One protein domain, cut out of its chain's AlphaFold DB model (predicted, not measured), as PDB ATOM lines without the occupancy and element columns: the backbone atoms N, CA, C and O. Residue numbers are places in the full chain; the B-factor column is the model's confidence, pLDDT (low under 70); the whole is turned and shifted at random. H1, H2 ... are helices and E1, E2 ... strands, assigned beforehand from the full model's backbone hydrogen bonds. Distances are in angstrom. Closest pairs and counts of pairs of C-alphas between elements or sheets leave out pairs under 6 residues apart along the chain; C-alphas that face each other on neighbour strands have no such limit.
ATOM      1  N   ASN A   3     144.685 198.301 144.738       89.75
ATOM      2  CA  ASN A   3     144.455 198.593 146.152       89.75
ATOM      3  C   ASN A   3     143.133 197.993 146.640       89.75
ATOM      4  O   ASN A   3     143.022 197.547 147.774       89.75
ATOM      5  N   THR A   4     142.116 197.997 145.779       91.81
ATOM      6  CA  THR A   4     140.793 197.461 146.106       91.81
ATOM      7  C   THR A   4     140.191 196.824 144.869       91.81
ATOM      8  O   THR A   4     140.331 197.347 143.755       91.81
ATOM      9  N   VAL A   5     139.541 195.684 145.077       91.62
ATOM     10  CA  VAL A   5     138.863 194.924 144.035       91.62
ATOM     11  C   VAL A   5     137.467 194.528 144.496       91.62
ATOM     12  O   VAL A   5     137.222 194.397 145.691       91.62
ATOM     13  N   GLU A   6     136.564 194.329 143.547       91.50
ATOM     14  CA  GLU A   6     135.211 193.839 143.783       91.50
ATOM     15  C   GLU A   6     134.972 192.592 142.930       91.50
ATOM     16  O   GLU A   6     135.055 192.643 141.700       91.50
ATOM     17  N   ALA A   7     134.690 191.464 143.584       90.50
ATOM     18  CA  ALA A   7     134.371 190.214 142.908       90.50
ATOM     19  C   ALA A   7     132.858 190.088 142.663       90.50
ATOM     20  O   ALA A   7     132.039 190.289 143.567       90.50
ATOM     21  N   TYR A   8     132.484 189.712 141.441       90.06
ATOM     22  CA  TYR A   8     131.092 189.491 141.054       90.06
ATOM     23  C   TYR A   8     130.940 188.292 140.114       90.06
ATOM     24  O   TYR A   8     131.888 187.844 139.460       90.06
ATOM     25  N   GLY A   9     129.734 187.729 140.090       88.31
ATOM     26  CA  GLY A   9     129.424 186.540 139.297       88.31
ATOM     27  C   GLY A   9     129.174 186.806 137.826       88.31
ATOM     28  O   GLY A   9     128.791 187.899 137.424       88.31
ATOM     29  N   ARG A  10     129.361 185.762 137.008       85.25
ATOM     30  CA  ARG A  10     129.173 185.841 135.548       85.25
ATOM     31  C   ARG A  10     127.753 185.541 135.078       85.25
ATOM     32  O   ARG A  10     127.401 185.878 133.952       85.25
ATOM     33  N   THR A  11     126.928 184.885 135.895       82.94
ATOM     34  CA  THR A  11     125.588 184.423 135.494       82.94
ATOM     35  C   THR A  11     124.491 185.110 136.296       82.94
ATOM     36  O   THR A  11     124.711 185.539 137.421       82.94
ATOM     37  N   LYS A  12     123.285 185.220 135.715       82.19
ATOM     38  CA  LYS A  12     122.158 185.949 136.332       82.19
ATOM     39  C   LYS A  12     121.753 185.376 137.682       82.19
ATOM     40  O   LYS A  12     121.328 186.118 138.555       82.19
ATOM     41  N   HIS A  13     121.844 184.058 137.804       83.12
ATOM     42  CA  HIS A  13     121.454 183.329 139.004       83.12
ATOM     43  C   HIS A  13     122.458 183.522 140.144       83.12
ATOM     44  O   HIS A  13     122.089 183.358 141.299       83.12
ATOM     45  N   VAL A  14     123.707 183.869 139.816       81.88
ATOM     46  CA  VAL A  14     124.777 184.098 140.792       81.88
ATOM     47  C   VAL A  14     124.899 185.583 141.127       81.88
ATOM     48  O   VAL A  14     125.128 185.929 142.281       81.88
ATOM     49  N   ASP A  15     124.740 186.466 140.136       83.94
ATOM     50  CA  ASP A  15     124.916 187.902 140.322       83.94
ATOM     51  C   ASP A  15     124.037 188.748 139.385       83.94
ATOM     52  O   ASP A  15     124.005 188.575 138.156       83.94
ATOM     53  N   VAL A  16     123.328 189.713 139.973       84.62
ATOM     54  CA  VAL A  16     122.509 190.677 139.230       84.62
ATOM     55  C   VAL A  16     123.371 191.717 138.510       84.62
ATOM     56  O   VAL A  16     122.994 192.163 137.426       84.62
ATOM     57  N   HIS A  17     124.548 192.029 139.055       82.50
ATOM     58  CA  HIS A  17     125.517 192.987 138.522       82.50
ATOM     59  C   HIS A  17     126.517 192.354 137.545       82.50
ATOM     60  O   HIS A  17     127.503 192.988 137.171       82.50
ATOM     61  N   ARG A  18     126.257 191.116 137.101       87.62
ATOM     62  CA  ARG A  18     127.099 190.417 136.129       87.62
ATOM     63  C   ARG A  18     127.352 191.229 134.867       87.62
ATOM     64  O   ARG A  18     126.526 192.022 134.406       87.62
ATOM     65  N   GLU A  19     128.457 190.896 134.225       86.94
ATOM     66  CA  GLU A  19     128.779 191.411 132.911       86.94
ATOM     67  C   GLU A  19     127.741 190.981 131.857       86.94
ATOM     68  O   GLU A  19     127.327 189.821 131.792       86.94
ATOM     69  N   THR A  20     127.316 191.915 131.006       82.25
ATOM     70  CA  THR A  20     126.476 191.589 129.848       82.25
ATOM     71  C   THR A  20     127.302 190.960 128.729       82.25
ATOM     72  O   THR A  20     128.421 191.391 128.454       82.25
ATOM     73  N   PHE A  21     126.716 189.971 128.055       81.38
ATOM     74  CA  PHE A  21     127.275 189.281 126.894       81.38
ATOM     75  C   PHE A  21     126.272 189.301 125.732       81.38
ATOM     76  O   PHE A  21     125.075 189.505 125.946       81.38
ATOM     77  N   GLY A  22     126.750 189.075 124.506       80.19
ATOM     78  CA  GLY A  22     125.915 188.988 123.304       80.19
ATOM     79  C   GLY A  22     126.324 189.973 122.211       80.19
ATOM     80  O   GLY A  22     127.490 190.357 122.112       80.19
ATOM     81  N   LYS A  23     125.359 190.363 121.374       79.12
ATOM     82  CA  LYS A  23     125.556 191.334 120.292       79.12
ATOM     83  C   LYS A  23     124.736 192.591 120.552       79.12
ATOM     84  O   LYS A  23     123.553 192.500 120.862       79.12
ATOM     85  N   GLU A  24     125.347 193.748 120.351       75.31
ATOM     86  CA  GLU A  24     124.677 195.043 120.356       75.31
ATOM     87  C   GLU A  24     124.845 195.682 118.974       75.31
ATOM     88  O   GLU A  24     125.957 195.785 118.460       75.31
ATOM     89  N   LYS A  25     123.733 196.062 118.328       79.62
ATOM     90  CA  LYS A  25     123.725 196.670 116.978       79.62
ATOM     91  C   LYS A  25     124.541 195.888 115.928       79.62
ATOM     92  O   LYS A  25     125.160 196.473 115.048       79.62
ATOM     93  N   GLY A  26     124.550 194.557 116.029       74.56
ATOM     94  CA  GLY A  26     125.269 193.666 115.111       74.56
ATOM     95  C   GLY A  26     126.745 193.426 115.454       74.56
ATOM     96  O   GLY A  26     127.321 192.470 114.935       74.56
ATOM     97  N   ALA A  27     127.335 194.200 116.369       75.06
ATOM     98  CA  ALA A  27     128.690 193.985 116.871       75.06
ATOM     99  C   ALA A  27     128.673 193.122 118.142       75.06
ATOM    100  O   ALA A  27     127.774 193.240 118.975       75.06
ATOM    101  N   SER A  28     129.660 192.235 118.300       78.06
ATOM    102  CA  SER A  28     129.832 191.497 119.556       78.06
ATOM    103  C   SER A  28     130.237 192.462 120.662       78.06
ATOM    104  O   SER A  28     131.164 193.250 120.480       78.06
ATOM    105  N   ILE A  29     129.575 192.379 121.814       82.31
ATOM    106  CA  ILE A  29     129.994 193.117 123.003       82.31
ATOM    107  C   ILE A  29     131.348 192.550 123.438       82.31
ATOM    108  O   ILE A  29     131.503 191.332 123.558       82.31
ATOM    109  N   THR A  30     132.331 193.421 123.662       84.12
ATOM    110  CA  THR A  30     133.607 193.022 124.257       84.12
ATOM    111  C   THR A  30     133.358 192.545 125.678       84.12
ATOM    112  O   THR A  30     132.754 193.259 126.484       84.12
ATOM    113  N   THR A  31     133.835 191.340 125.979       89.06
ATOM    114  CA  THR A  31     133.682 190.735 127.298       89.06
ATOM    115  C   THR A  31     135.024 190.444 127.941       89.06
ATOM    116  O   THR A  31     136.057 190.433 127.271       89.06
ATOM    117  N   SER A  32     135.013 190.185 129.244       90.69
ATOM    118  CA  SER A  32     136.184 189.682 129.959       90.69
ATOM    119  C   SER A  32     136.364 188.161 129.849       90.69
ATOM    120  O   SER A  32     137.116 187.600 130.645       90.69
ATOM    121  N   ILE A  33     135.582 187.463 129.020       89.06
ATOM    122  CA  ILE A  33     135.686 186.003 128.926       89.06
ATOM    123  C   ILE A  33     137.092 185.676 128.414       89.06
ATOM    124  O   ILE A  33     137.480 186.243 127.387       89.06
ATOM    125  N   PRO A  34     137.843 184.792 129.097       86.31
ATOM    126  CA  PRO A  34     139.135 184.355 128.605       86.31
ATOM    127  C   PRO A  34     139.024 183.828 127.169       86.31
ATOM    128  O   PRO A  34     138.196 182.954 126.897       86.31
ATOM    129  N   PRO A  35     139.800 184.383 126.222       85.81
ATOM    130  CA  PRO A  35     139.805 183.880 124.862       85.81
ATOM    131  C   PRO A  35     140.350 182.443 124.838       85.81
ATOM    132  O   PRO A  35     141.206 182.106 125.654       85.81
ATOM    133  N   PRO A  36     139.898 181.592 123.897       85.75
ATOM    134  CA  PRO A  36     140.366 180.213 123.758       85.75
ATOM    135  C   PRO A  36     141.745 180.173 123.075       85.75
ATOM    136  O   PRO A  36     141.909 179.600 121.999       85.75
ATOM    137  N   ILE A  37     142.719 180.852 123.671       86.75
ATOM    138  CA  ILE A  37     144.109 180.934 123.222       86.75
ATOM    139  C   ILE A  37     145.022 180.545 124.381       86.75
ATOM    140  O   ILE A  37     144.655 180.687 125.547       86.75
ATOM    141  N   ASP A  38     146.218 180.074 124.051       85.25
ATOM    142  CA  ASP A  38     147.216 179.765 125.065       85.25
ATOM    143  C   ASP A  38     147.824 181.065 125.608       85.25
ATOM    144  O   ASP A  38     148.273 181.924 124.842       85.25
ATOM    145  N   THR A  39     147.792 181.241 126.928       87.50
ATOM    146  CA  THR A  39     148.291 182.443 127.608       87.50
ATOM    147  C   THR A  39     149.117 182.053 128.829       87.50
ATOM    148  O   THR A  39     149.010 180.937 129.329       87.50
ATOM    149  N   MET A  40     149.921 182.987 129.350       89.25
ATOM    150  CA  MET A  40     150.711 182.759 130.570       89.25
ATOM    151  C   MET A  40     149.845 182.325 131.764       89.25
ATOM    152  O   MET A  40     150.318 181.578 132.620       89.25
ATOM    153  N   TYR A  41     148.597 182.794 131.824       89.94
ATOM    154  CA  TYR A  41     147.655 182.481 132.890       89.94
ATOM    155  C   TYR A  41     146.383 181.876 132.284       89.94
ATOM    156  O   TYR A  41     145.457 182.619 131.950       89.94
ATOM    157  N   PRO A  42     146.315 180.538 132.136       86.56
ATOM    158  CA  PRO A  42     145.110 179.871 131.660       86.56
ATOM    159  C   PRO A  42     143.892 180.322 132.465       86.56
ATOM    160  O   PRO A  42     143.988 180.520 133.677       86.56
ATOM    161  N   ASP A  43     142.758 180.507 131.789       88.00
ATOM    162  CA  ASP A  43     141.484 180.889 132.410       88.00
ATOM    163  C   ASP A  43     141.458 182.262 133.112       88.00
ATOM    164  O   ASP A  43     140.462 182.595 133.761       88.00
ATOM    165  N   ILE A  44     142.502 183.088 132.958       90.19
ATOM    166  CA  ILE A  44     142.583 184.449 133.501       90.19
ATOM    167  C   ILE A  44     142.792 185.442 132.359       90.19
ATOM    168  O   ILE A  44     143.725 185.330 131.569       90.19
ATOM    169  N   TRP A  45     141.944 186.467 132.300       92.94
ATOM    170  CA  TRP A  45     141.989 187.474 131.248       92.94
ATOM    171  C   TRP A  45     141.821 188.898 131.786       92.94
ATOM    172  O   TRP A  45     140.695 189.351 132.027       92.94
ATOM    173  N   PRO A  46     142.925 189.632 131.997       93.81
ATOM    174  CA  PRO A  46     142.861 191.048 132.320       93.81
ATOM    175  C   PRO A  46     142.430 191.849 131.086       93.81
ATOM    176  O   PRO A  46     143.009 191.725 130.012       93.81
ATOM    177  N   VAL A  47     141.419 192.700 131.231       93.31
ATOM    178  CA  VAL A  47     140.862 193.489 130.128       93.31
ATOM    179  C   VAL A  47     140.405 194.866 130.604       93.31
ATOM    180  O   VAL A  47     139.984 195.049 131.746       93.31
ATOM    181  N   SER A  48     140.474 195.858 129.718       93.81
ATOM    182  CA  SER A  48     139.793 197.141 129.901       93.81
ATOM    183  C   SER A  48     138.497 197.152 129.094       93.81
ATOM    184  O   SER A  48     138.517 197.079 127.870       93.81
ATOM    185  N   LEU A  49     137.358 197.220 129.780       91.62
ATOM    186  CA  LEU A  49     136.035 197.218 129.160       91.62
ATOM    187  C   LEU A  49     135.483 198.637 129.083       91.62
ATOM    188  O   LEU A  49     135.265 199.278 130.112       91.62
ATOM    189  N   GLN A  50     135.193 199.107 127.871       89.00
ATOM    190  CA  GLN A  50     134.453 200.348 127.673       89.00
ATOM    191  C   GLN A  50     132.976 200.121 128.012       89.00
ATOM    192  O   GLN A  50     132.302 199.297 127.392       89.00
ATOM    193  N   ARG A  51     132.463 200.862 128.993       86.50
ATOM    194  CA  ARG A  51     131.046 200.866 129.383       86.50
ATOM    195  C   ARG A  51     130.492 202.290 129.339       86.50
ATOM    196  O   ARG A  51     131.240 203.247 129.142       86.50
ATOM    197  N   SER A  52     129.177 202.431 129.492       84.44
ATOM    198  CA  SER A  52     128.495 203.735 129.453       84.44
ATOM    199  C   SER A  52     128.977 204.690 130.545       84.44
ATOM    200  O   SER A  52     129.008 205.900 130.340       84.44
ATOM    201  N   ASP A  53     129.395 204.155 131.690       86.62
ATOM    202  CA  ASP A  53     129.971 204.912 132.791       86.62
ATOM    203  C   ASP A  53     131.487 205.126 132.652       86.62
ATOM    204  O   ASP A  53     132.025 205.975 133.352       86.62
ATOM    205  N   GLY A  54     132.188 204.455 131.738       88.88
ATOM    206  CA  GLY A  54     133.616 204.660 131.465       88.88
ATOM    207  C   GLY A  54     134.392 203.356 131.277       88.88
ATOM    208  O   GLY A  54     133.812 202.273 131.237       88.88
ATOM    209  N   VAL A  55     135.721 203.460 131.155       91.81
ATOM    210  CA  VAL A  55     136.605 202.286 131.055       91.81
ATOM    211  C   VAL A  55     136.756 201.637 132.425       91.81
ATOM    212  O   VAL A  55     137.189 202.289 133.381       91.81
ATOM    213  N   LYS A  56     136.452 200.343 132.504       92.81
ATOM    214  CA  LYS A  56     136.624 199.513 133.699       92.81
ATOM    215  C   LYS A  56     137.768 198.537 133.491       92.81
ATOM    216  O   LYS A  56     137.784 197.834 132.485       92.81
ATOM    217  N   LEU A  57     138.695 198.468 134.440       94.38
ATOM    218  CA  LEU A  57     139.740 197.446 134.442       94.38
ATOM    219  C   LEU A  57     139.221 196.216 135.189       94.38
ATOM    220  O   LEU A  57     138.873 196.311 136.366       94.38
ATOM    221  N   VAL A  58     139.151 195.082 134.503       93.81
ATOM    222  CA  VAL A  58     138.548 193.848 135.015       93.81
ATOM    223  C   VAL A  58     139.509 192.691 134.788       93.81
ATOM    224  O   VAL A  58     140.069 192.556 133.704       93.81
ATOM    225  N   ILE A  59     139.669 191.833 135.789       93.56
ATOM    226  CA  ILE A  59     140.277 190.514 135.621       93.56
ATOM    227  C   ILE A  59     139.130 189.523 135.458       93.56
ATOM    228  O   ILE A  59     138.366 189.264 136.390       93.56
ATOM    229  N   GLY A  60     138.953 189.033 134.237       92.25
ATOM    230  CA  GLY A  60     137.992 187.989 133.934       92.25
ATOM    231  C   GLY A  60     138.550 186.621 134.283       92.25
ATOM    232  O   GLY A  60     139.701 186.327 133.975       92.25
ATOM    233  N   THR A  61     137.727 185.786 134.905       90.12
ATOM    234  CA  THR A  61     137.986 184.352 135.045       90.12
ATOM    235  C   THR A  61     136.839 183.560 134.422       90.12
ATOM    236  O   THR A  61     135.852 184.142 133.955       90.12
ATOM    237  N   GLN A  62     136.930 182.231 134.446       84.38
ATOM    238  CA  GLN A  62     135.853 181.350 133.978       84.38
ATOM    239  C   GLN A  62     134.589 181.422 134.843       84.38
ATOM    240  O   GLN A  62     133.478 181.262 134.339       84.38
ATOM    241  N   VAL A  63     134.740 181.679 136.144       82.69
ATOM    242  CA  VAL A  63     133.645 181.576 137.127       82.69
ATOM    243  C   VAL A  63     133.211 182.927 137.688       82.69
ATOM    244  O   VAL A  63     132.068 183.086 138.120       82.69
ATOM    245  N   SER A  64     134.089 183.927 137.641       88.19
ATOM    246  CA  SER A  64     133.857 185.245 138.221       88.19
ATOM    247  C   SER A  64     134.520 186.357 137.413       88.19
ATOM    248  O   SER A  64     135.259 186.146 136.446       88.19
ATOM    249  N   ASN A  65     134.222 187.576 137.819       91.25
ATOM    250  CA  ASN A  65     134.887 188.782 137.391       91.25
ATOM    251  C   ASN A  65     135.433 189.499 138.619       91.25
ATOM    252  O   ASN A  65     134.773 189.534 139.657       91.25
ATOM    253  N   ILE A  66     136.599 190.117 138.481       92.31
ATOM    254  CA  ILE A  66     137.209 190.933 139.526       92.31
ATOM    255  C   ILE A  66     137.385 192.341 138.961       92.31
ATOM    256  O   ILE A  66     138.262 192.583 138.130       92.31
ATOM    257  N   LEU A  67     136.524 193.271 139.372       93.38
ATOM    258  CA  LEU A  67     136.631 194.684 139.014       93.38
ATOM    259  C   LEU A  67     137.688 195.351 139.886       93.38
ATOM    260  O   LEU A  67     137.624 195.278 141.109       93.38
ATOM    261  N   ILE A  68     138.627 196.062 139.270       93.75
ATOM    262  CA  ILE A  68     139.567 196.907 140.004       93.75
ATOM    263  C   ILE A  68     138.882 198.243 140.301       93.75
ATOM    264  O   ILE A  68     138.631 199.033 139.390       93.75
ATOM    265  N   THR A  69     138.576 198.491 141.574       93.44
ATOM    266  CA  THR A  69     137.887 199.708 142.041       93.44
ATOM    267  C   THR A  69     138.842 200.726 142.653       93.44
ATOM    268  O   THR A  69     138.475 201.877 142.874       93.44
ATOM    269  N   SER A  70     140.089 200.341 142.928       92.88
ATOM    270  CA  SER A  70     141.146 201.298 143.230       92.88
ATOM    271  C   SER A  70     142.514 200.761 142.835       92.88
ATOM    272  O   SER A  70     142.829 199.595 143.080       92.88
ATOM    273  N   ASN A  71     143.349 201.610 142.236       92.81
ATOM    274  CA  ASN A  71     144.718 201.261 141.876       92.81
ATOM    275  C   ASN A  71     145.682 202.452 141.968       92.81
ATOM    276  O   ASN A  71     145.301 203.624 141.932       92.81
ATOM    277  N   ILE A  72     146.968 202.123 142.052       92.44
ATOM    278  CA  ILE A  72     148.070 203.081 142.020       92.44
ATOM    279  C   ILE A  72     149.163 202.589 141.066       92.44
ATOM    280  O   ILE A  72     149.510 201.399 141.046       92.44
ATOM    281  N   ARG A  73     149.697 203.507 140.255       91.81
ATOM    282  CA  ARG A  73     150.869 203.277 139.401       91.81
ATOM    283  C   ARG A  73     152.126 203.468 140.248       91.81
ATOM    284  O   ARG A  73     152.257 204.475 140.933       91.81
ATOM    285  N   MET A  74     153.017 202.482 140.225       90.94
ATOM    286  CA  MET A  74     154.301 202.530 140.946       90.94
ATOM    287  C   MET A  74     155.447 202.987 140.040       90.94
ATOM    288  O   MET A  74     156.460 203.485 140.509       90.94
ATOM    289  N   ASP A  75     155.269 202.826 138.735       91.31
ATOM    290  CA  ASP A  75     156.221 203.131 137.672       91.31
ATOM    291  C   ASP A  75     156.148 204.589 137.194       91.31
ATOM    292  O   ASP A  75     157.029 205.068 136.487       91.31
ATOM    293  N   THR A  76     155.089 205.319 137.541       91.25
ATOM    294  CA  THR A  76     154.913 206.723 137.156       91.25
ATOM    295  C   THR A  76     154.218 207.489 138.272       91.25
ATOM    296  O   THR A  76     153.293 206.983 138.907       91.25
ATOM    297  N   LYS A  77     154.633 208.743 138.493       91.25
ATOM    298  CA  LYS A  77     154.021 209.632 139.486       91.25
ATOM    299  C   LYS A  77     152.647 210.105 139.003       91.25
ATOM    300  O   LYS A  77     152.523 211.132 138.343       91.25
ATOM    301  N   MET A  78     151.617 209.351 139.359       91.19
ATOM    302  CA  MET A  78     150.216 209.669 139.089       91.19
ATOM    303  C   MET A  78     149.399 209.618 140.376       91.19
ATOM    304  O   MET A  78     149.750 208.916 141.323       91.19
ATOM    305  N   LYS A  79     148.285 210.355 140.410       91.00
ATOM    306  CA  LYS A  79     147.316 210.209 141.499       91.00
ATOM    307  C   LYS A  79     146.698 208.800 141.445       91.00
ATOM    308  O   LYS A  79     146.460 208.309 140.338       91.00
ATOM    309  N   PRO A  80     146.416 208.167 142.597       90.31
ATOM    310  CA  PRO A  80     145.649 206.926 142.627       90.31
ATOM    311  C   PRO A  80     144.295 207.105 141.935       90.31
ATOM    312  O   PRO A  80     143.677 208.168 142.057       90.31
ATOM    313  N   CYS A  81     143.816 206.077 141.232       91.88
ATOM    314  CA  CYS A  81     142.426 206.049 140.783       91.88
ATOM    315  C   CYS A  81     141.576 205.335 141.834       91.88
ATOM    316  O   CYS A  81     141.967 204.303 142.382       91.88
ATOM    317  N   ILE A  82     140.415 205.915 142.123       91.75
ATOM    318  CA  ILE A  82     139.438 205.410 143.085       91.75
ATOM    319  C   ILE A  82     138.074 205.419 142.394       91.75
ATOM    320  O   ILE A  82     137.725 206.386 141.713       91.75
ATOM    321  N   GLY A  83     137.316 204.346 142.579       88.81
ATOM    322  CA  GLY A  83     136.052 204.083 141.909       88.81
ATOM    323  C   GLY A  83     136.188 203.083 140.759       88.81
ATOM    324  O   GLY A  83     137.273 202.664 140.371       88.81
ATOM    325  N   SER A  84     135.053 202.710 140.175       82.38
ATOM    326  CA  SER A  84     134.961 201.674 139.136       82.38
ATOM    327  C   SER A  84     135.616 202.035 137.795       82.38
ATOM    328  O   SER A  84     135.716 201.178 136.918       82.38
ATOM    329  N   LYS A  85     136.045 203.292 137.607       89.44
ATOM    330  CA  LYS A  85     136.665 203.777 136.368       89.44
ATOM    331  C   LYS A  85     138.182 203.780 136.509       89.44
ATOM    332  O   LYS A  85     138.721 204.427 137.405       89.44
ATOM    333  N   CYS A  86     138.877 203.143 135.572       84.94
ATOM    334  CA  CYS A  86     140.336 203.091 135.561       84.94
ATOM    335  C   CYS A  86     140.906 203.870 134.369       84.94
ATOM    336  O   CYS A  86     140.917 203.388 133.237       84.94
ATOM    337  N   MET A  87     141.388 205.089 134.626       82.00
ATOM    338  CA  MET A  87     142.044 205.939 133.616       82.00
ATOM    339  C   MET A  87     143.576 205.848 133.659       82.00
ATOM    340  O   MET A  87     144.236 206.183 132.685       82.00
ATOM    341  N   SER A  88     144.155 205.403 134.777       85.44
ATOM    342  CA  SER A  88     145.611 205.368 134.979       85.44
ATOM    343  C   SER A  88     146.302 204.162 134.348       85.44
ATOM    344  O   SER A  88     147.518 204.180 134.170       85.44
ATOM    345  N   PHE A  89     145.559 203.099 134.048       88.06
ATOM    346  CA  PHE A  89     146.078 201.862 133.474       88.06
ATOM    347  C   PHE A  89     145.008 201.254 132.569       88.06
ATOM    348  O   PHE A  89     143.955 200.840 133.055       88.06
ATOM    349  N   GLN A  90     145.262 201.246 131.262       90.50
ATOM    350  CA  GLN A  90     144.317 200.778 130.253       90.50
ATOM    351  C   GLN A  90     144.990 199.772 129.330       90.50
ATOM    352  O   GLN A  90     146.124 199.973 128.906       90.50
ATOM    353  N   LEU A  91     144.257 198.706 129.032       91.88
ATOM    354  CA  LEU A  91     144.629 197.651 128.096       91.88
ATOM    355  C   LEU A  91     143.898 197.945 126.795       91.88
ATOM    356  O   LEU A  91     142.707 197.665 126.660       91.88
ATOM    357  N   THR A  92     144.594 198.627 125.898       87.75
ATOM    358  CA  THR A  92     144.032 199.206 124.673       87.75
ATOM    359  C   THR A  92     144.187 198.282 123.476       87.75
ATOM    360  O   THR A  92     143.359 198.316 122.565       87.75
ATOM    361  N   THR A  93     145.220 197.441 123.480       86.25
ATOM    362  CA  THR A  93     145.496 196.485 122.410       86.25
ATOM    363  C   THR A  93     145.181 195.060 122.852       86.25
ATOM    364  O   THR A  93     145.158 194.739 124.040       86.25
ATOM    365  N   THR A  94     144.973 194.169 121.884       79.06
ATOM    366  CA  THR A  94     144.800 192.731 122.139       79.06
ATOM    367  C   THR A  94     146.079 192.051 122.631       79.06
ATOM    368  O   THR A  94     146.002 190.959 123.188       79.06
ATOM    369  N   ALA A  95     147.244 192.684 122.455       85.88
ATOM    370  CA  ALA A  95     148.525 192.186 122.947       85.88
ATOM    371  C   ALA A  95     148.791 192.590 124.405       85.88
ATOM    372  O   ALA A  95     149.529 191.891 125.099       85.88
ATOM    373  N   ASP A  96     148.176 193.675 124.893       90.00
ATOM    374  CA  ASP A  96     148.438 194.182 126.244       90.00
ATOM    375  C   ASP A  96     148.164 193.111 127.320       90.00
ATOM    376  O   ASP A  96     149.074 192.863 128.115       90.00
ATOM    377  N   PRO A  97     147.015 192.395 127.325       87.75
ATOM    378  CA  PRO A  97     146.745 191.336 128.303       87.75
ATOM    379  C   PRO A  97     147.804 190.231 128.328       87.75
ATOM    380  O   PRO A  97     148.126 189.717 129.395       87.75
ATOM    381  N   MET A  98     148.386 189.908 127.169       88.00
ATOM    382  CA  MET A  98     149.402 188.858 127.018       88.00
ATOM    383  C   MET A  98     150.751 189.246 127.632       88.00
ATOM    384  O   MET A  98     151.562 188.381 127.952       88.00
ATOM    385  N   SER A  99     151.004 190.546 127.781       88.62
ATOM    386  CA  SER A  99     152.251 191.081 128.339       88.62
ATOM    387  C   SER A  99     152.192 191.323 129.850       88.62
ATOM    388  O   SER A  99     153.221 191.593 130.478       88.62
ATOM    389  N   ILE A 100     151.001 191.238 130.449       89.81
ATOM    390  CA  ILE A 100     150.803 191.512 131.871       89.81
ATOM    391  C   ILE A 100     151.365 190.372 132.706       89.81
ATOM    392  O   ILE A 100     151.087 189.200 132.471       89.81
ATOM    393  N   LYS A 101     152.087 190.750 133.760       91.75
ATOM    394  CA  LYS A 101     152.478 189.850 134.840       91.75
ATOM    395  C   LYS A 101     151.645 190.164 136.071       91.75
ATOM    396  O   LYS A 101     151.593 191.312 136.518       91.75
ATOM    397  N   ILE A 102     150.989 189.143 136.602       90.00
ATOM    398  CA  ILE A 102     150.218 189.218 137.838       90.00
ATOM    399  C   ILE A 102     151.122 188.729 138.963       90.00
ATOM    400  O   ILE A 102     151.655 187.623 138.913       90.00
ATOM    401  N   TYR A 103     151.298 189.579 139.968       90.75
ATOM    402  CA  TYR A 103     152.094 189.279 141.149       90.75
ATOM    403  C   TYR A 103     151.162 189.089 142.333       90.75
ATOM    404  O   TYR A 103     150.261 189.901 142.552       90.75
ATOM    405  N   LEU A 104     151.393 188.017 143.080       87.88
ATOM    406  CA  LEU A 104     150.701 187.729 144.324       87.88
ATOM    407  C   LEU A 104     151.655 187.972 145.485       87.88
ATOM    408  O   LEU A 104     152.865 187.774 145.357       87.88
ATOM    409  N   ASP A 105     151.097 188.396 146.610       90.19
ATOM    410  CA  ASP A 105     151.851 188.445 147.851       90.19
ATOM    411  C   ASP A 105     152.217 187.019 148.282       90.19
ATOM    412  O   ASP A 105     151.360 186.133 148.355       90.19
ATOM    413  N   SER A 106     153.505 186.789 148.533       93.06
ATOM    414  CA  SER A 106     154.030 185.463 148.857       93.06
ATOM    415  C   SER A 106     153.486 184.914 150.169       93.06
ATOM    416  O   SER A 106     153.295 183.704 150.281       93.06
ATOM    417  N   THR A 107     153.240 185.777 151.154       94.44
ATOM    418  CA  THR A 107     152.765 185.366 152.477       94.44
ATOM    419  C   THR A 107     151.322 184.896 152.375       94.44
ATOM    420  O   THR A 107     151.024 183.769 152.766       94.44
ATOM    421  N   PHE A 108     150.452 185.689 151.744       87.94
ATOM    422  CA  PHE A 108     149.056 185.290 151.535       87.94
ATOM    423  C   PHE A 108     148.923 184.066 150.625       87.94
ATOM    424  O   PHE A 108     148.068 183.209 150.860       87.94
ATOM    425  N   LEU A 109     149.783 183.940 149.609       88.62
ATOM    426  CA  LEU A 109     149.826 182.735 148.783       88.62
ATOM    427  C   LEU A 109     150.181 181.505 149.625       88.62
ATOM    428  O   LEU A 109     149.513 180.478 149.519       88.62
ATOM    429  N   GLN A 110     151.202 181.610 150.475       92.69
ATOM    430  CA  GLN A 110     151.630 180.509 151.329       92.69
ATOM    431  C   GLN A 110     150.544 180.116 152.336       92.69
ATOM    432  O   GLN A 110     150.278 178.928 152.505       92.69
ATOM    433  N   GLU A 111     149.888 181.086 152.970       90.31
ATOM    434  CA  GLU A 111     148.756 180.834 153.870       90.31
ATOM    435  C   GLU A 111     147.616 180.100 153.151       90.31
ATOM    436  O   GLU A 111     147.103 179.100 153.659       90.31
ATOM    437  N   GLY A 112     147.276 180.533 151.932       86.56
ATOM    438  CA  GLY A 112     146.288 179.859 151.091       86.56
ATOM    439  C   GLY A 112     146.685 178.421 150.742       86.56
ATOM    440  O   GLY A 112     145.852 177.519 150.817       86.56
ATOM    441  N   LEU A 113     147.959 178.176 150.422       87.81
ATOM    442  CA  LEU A 113     148.478 176.832 150.134       87.81
ATOM    443  C   LEU A 113     148.489 175.924 151.373       87.81
ATOM    444  O   LEU A 113     148.202 174.732 151.262       87.81
ATOM    445  N   VAL A 114     148.783 176.467 152.556       90.75
ATOM    446  CA  VAL A 114     148.708 175.721 153.823       90.75
ATOM    447  C   VAL A 114     147.260 175.349 154.139       90.75
ATOM    448  O   VAL A 114     146.987 174.202 154.496       90.75
ATOM    449  N   MET A 115     146.322 176.282 153.958       87.25
ATOM    450  CA  MET A 115     144.892 176.003 154.104       87.25
ATOM    451  C   MET A 115     144.441 174.929 153.109       87.25
ATOM    452  O   MET A 115     143.718 174.008 153.477       87.25
ATOM    453  N   LEU A 116     144.918 174.994 151.867       83.56
ATOM    454  CA  LEU A 116     144.627 174.005 150.837       83.56
ATOM    455  C   LEU A 116     145.123 172.594 151.199       83.56
ATOM    456  O   LEU A 116     144.422 171.617 150.957       83.56
ATOM    457  N   ALA A 117     146.316 172.480 151.783       86.44
ATOM    458  CA  ALA A 117     146.911 171.197 152.163       86.44
ATOM    459  C   ALA A 117     146.315 170.591 153.451       86.44
ATOM    460  O   ALA A 117     146.607 169.442 153.788       86.44
ATOM    461  N   SER A 118     145.510 171.358 154.186       87.88
ATOM    462  CA  SER A 118     144.933 170.949 155.462       87.88
ATOM    463  C   SER A 118     143.871 169.848 155.287       87.88
ATOM    464  O   SER A 118     142.890 170.061 154.573       87.88
ATOM    465  N   PRO A 119     143.980 168.697 155.981       81.56
ATOM    466  CA  PRO A 119     142.962 167.641 155.952       81.56
ATOM    467  C   PRO A 119     141.593 168.083 156.487       81.56
ATOM    468  O   PRO A 119     140.583 167.432 156.225       81.56
ATOM    469  N   GLN A 120     141.554 169.168 157.267       81.25
ATOM    470  CA  GLN A 120     140.324 169.756 157.800       81.25
ATOM    471  C   GLN A 120     139.592 170.635 156.771       81.25
ATOM    472  O   GLN A 120     138.452 171.035 157.016       81.25
ATOM    473  N   THR A 121     140.211 170.931 155.625       79.38
ATOM    474  CA  THR A 121     139.581 171.690 154.540       79.38
ATOM    475  C   THR A 121     138.554 170.810 153.838       79.38
ATOM    476  O   THR A 121     138.869 169.973 152.999       79.38
ATOM    477  N   SER A 122     137.289 170.989 154.218       66.44
ATOM    478  CA  SER A 122     136.176 170.119 153.827       66.44
ATOM    479  C   SER A 122     135.610 170.403 152.433       66.44
ATOM    480  O   SER A 122     134.897 169.568 151.878       66.44
ATOM    481  N   CYS A 123     135.891 171.578 151.865       63.34
ATOM    482  CA  CYS A 123     135.331 172.008 150.591       63.34
ATOM    483  C   CYS A 123     136.269 172.983 149.875       63.34
ATOM    484  O   CYS A 123     136.482 174.108 150.323       63.34
ATOM    485  N   MET A 124     136.765 172.565 148.713       64.50
ATOM    486  CA  MET A 124     137.288 173.467 147.695       64.50
ATOM    487  C   MET A 124     136.200 173.670 146.644       64.50
ATOM    488  O   MET A 124     135.936 172.777 145.841       64.50
TER     489      MET A 124
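Overview. This is residues 3 to 124 of the 134 residues of an uncharacterized protein of Rhizopus delemar (strain RA 99-880 / ATCC MYA-4621 / FGSC 9543 / NRRL 43880) (UniProt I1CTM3). With little regular structure, a strongly twisted sheet among long loops makes the body, and an arm with helix H2 sticks out with residues 103 to 115 and 117 to 123. The 122 printed residues run E1 E2 E3 E4 H1 H2, mixed, under half in named elements; the antiparallel sheet's order is E1 E4 E3 E2. The whole is only just compact, close to loose: radius of gyration of the C-alphas 16.3 A, spans 52 by 41 by 29 A.

Along the chain. E1, residues 3 to 9, begins at C-alpha (144.455, 198.593, 146.152). E2, residues 44 to 51, bends by 51 degrees at residue 48. E3 is residues 54 to 61, 21.1 A; E4 is 64 to 71. H1 is 96 to 99; H2, 106 to 117, 16.3 A, ends at C-alpha (146.911, 171.197, 152.163).

Arrangement. E2, E3, E4 form a meander, successive antiparallel neighbours; with E1 antiparallel to E4, a Greek key. Within hydrogen-bond range are N 6 and O 67, N 59 and O 66, and N 45 and O 60, each 2.8 A. H1 only grazes the sheet; the closest C-alphas of E2 and H1, Pro 46 and Pro 97, are 5.6 A apart. H2, its O i to N i+4 pairs within range, is not on the sheet.

Size, cuts and confidence. The farthest C-alphas, Lys 25 and Pro 119, are 52.3 A apart. The printed part has no cut; links E1 to E2 and E4 to H1 are long. Residues 122 to 124 are under 70 in pLDDT.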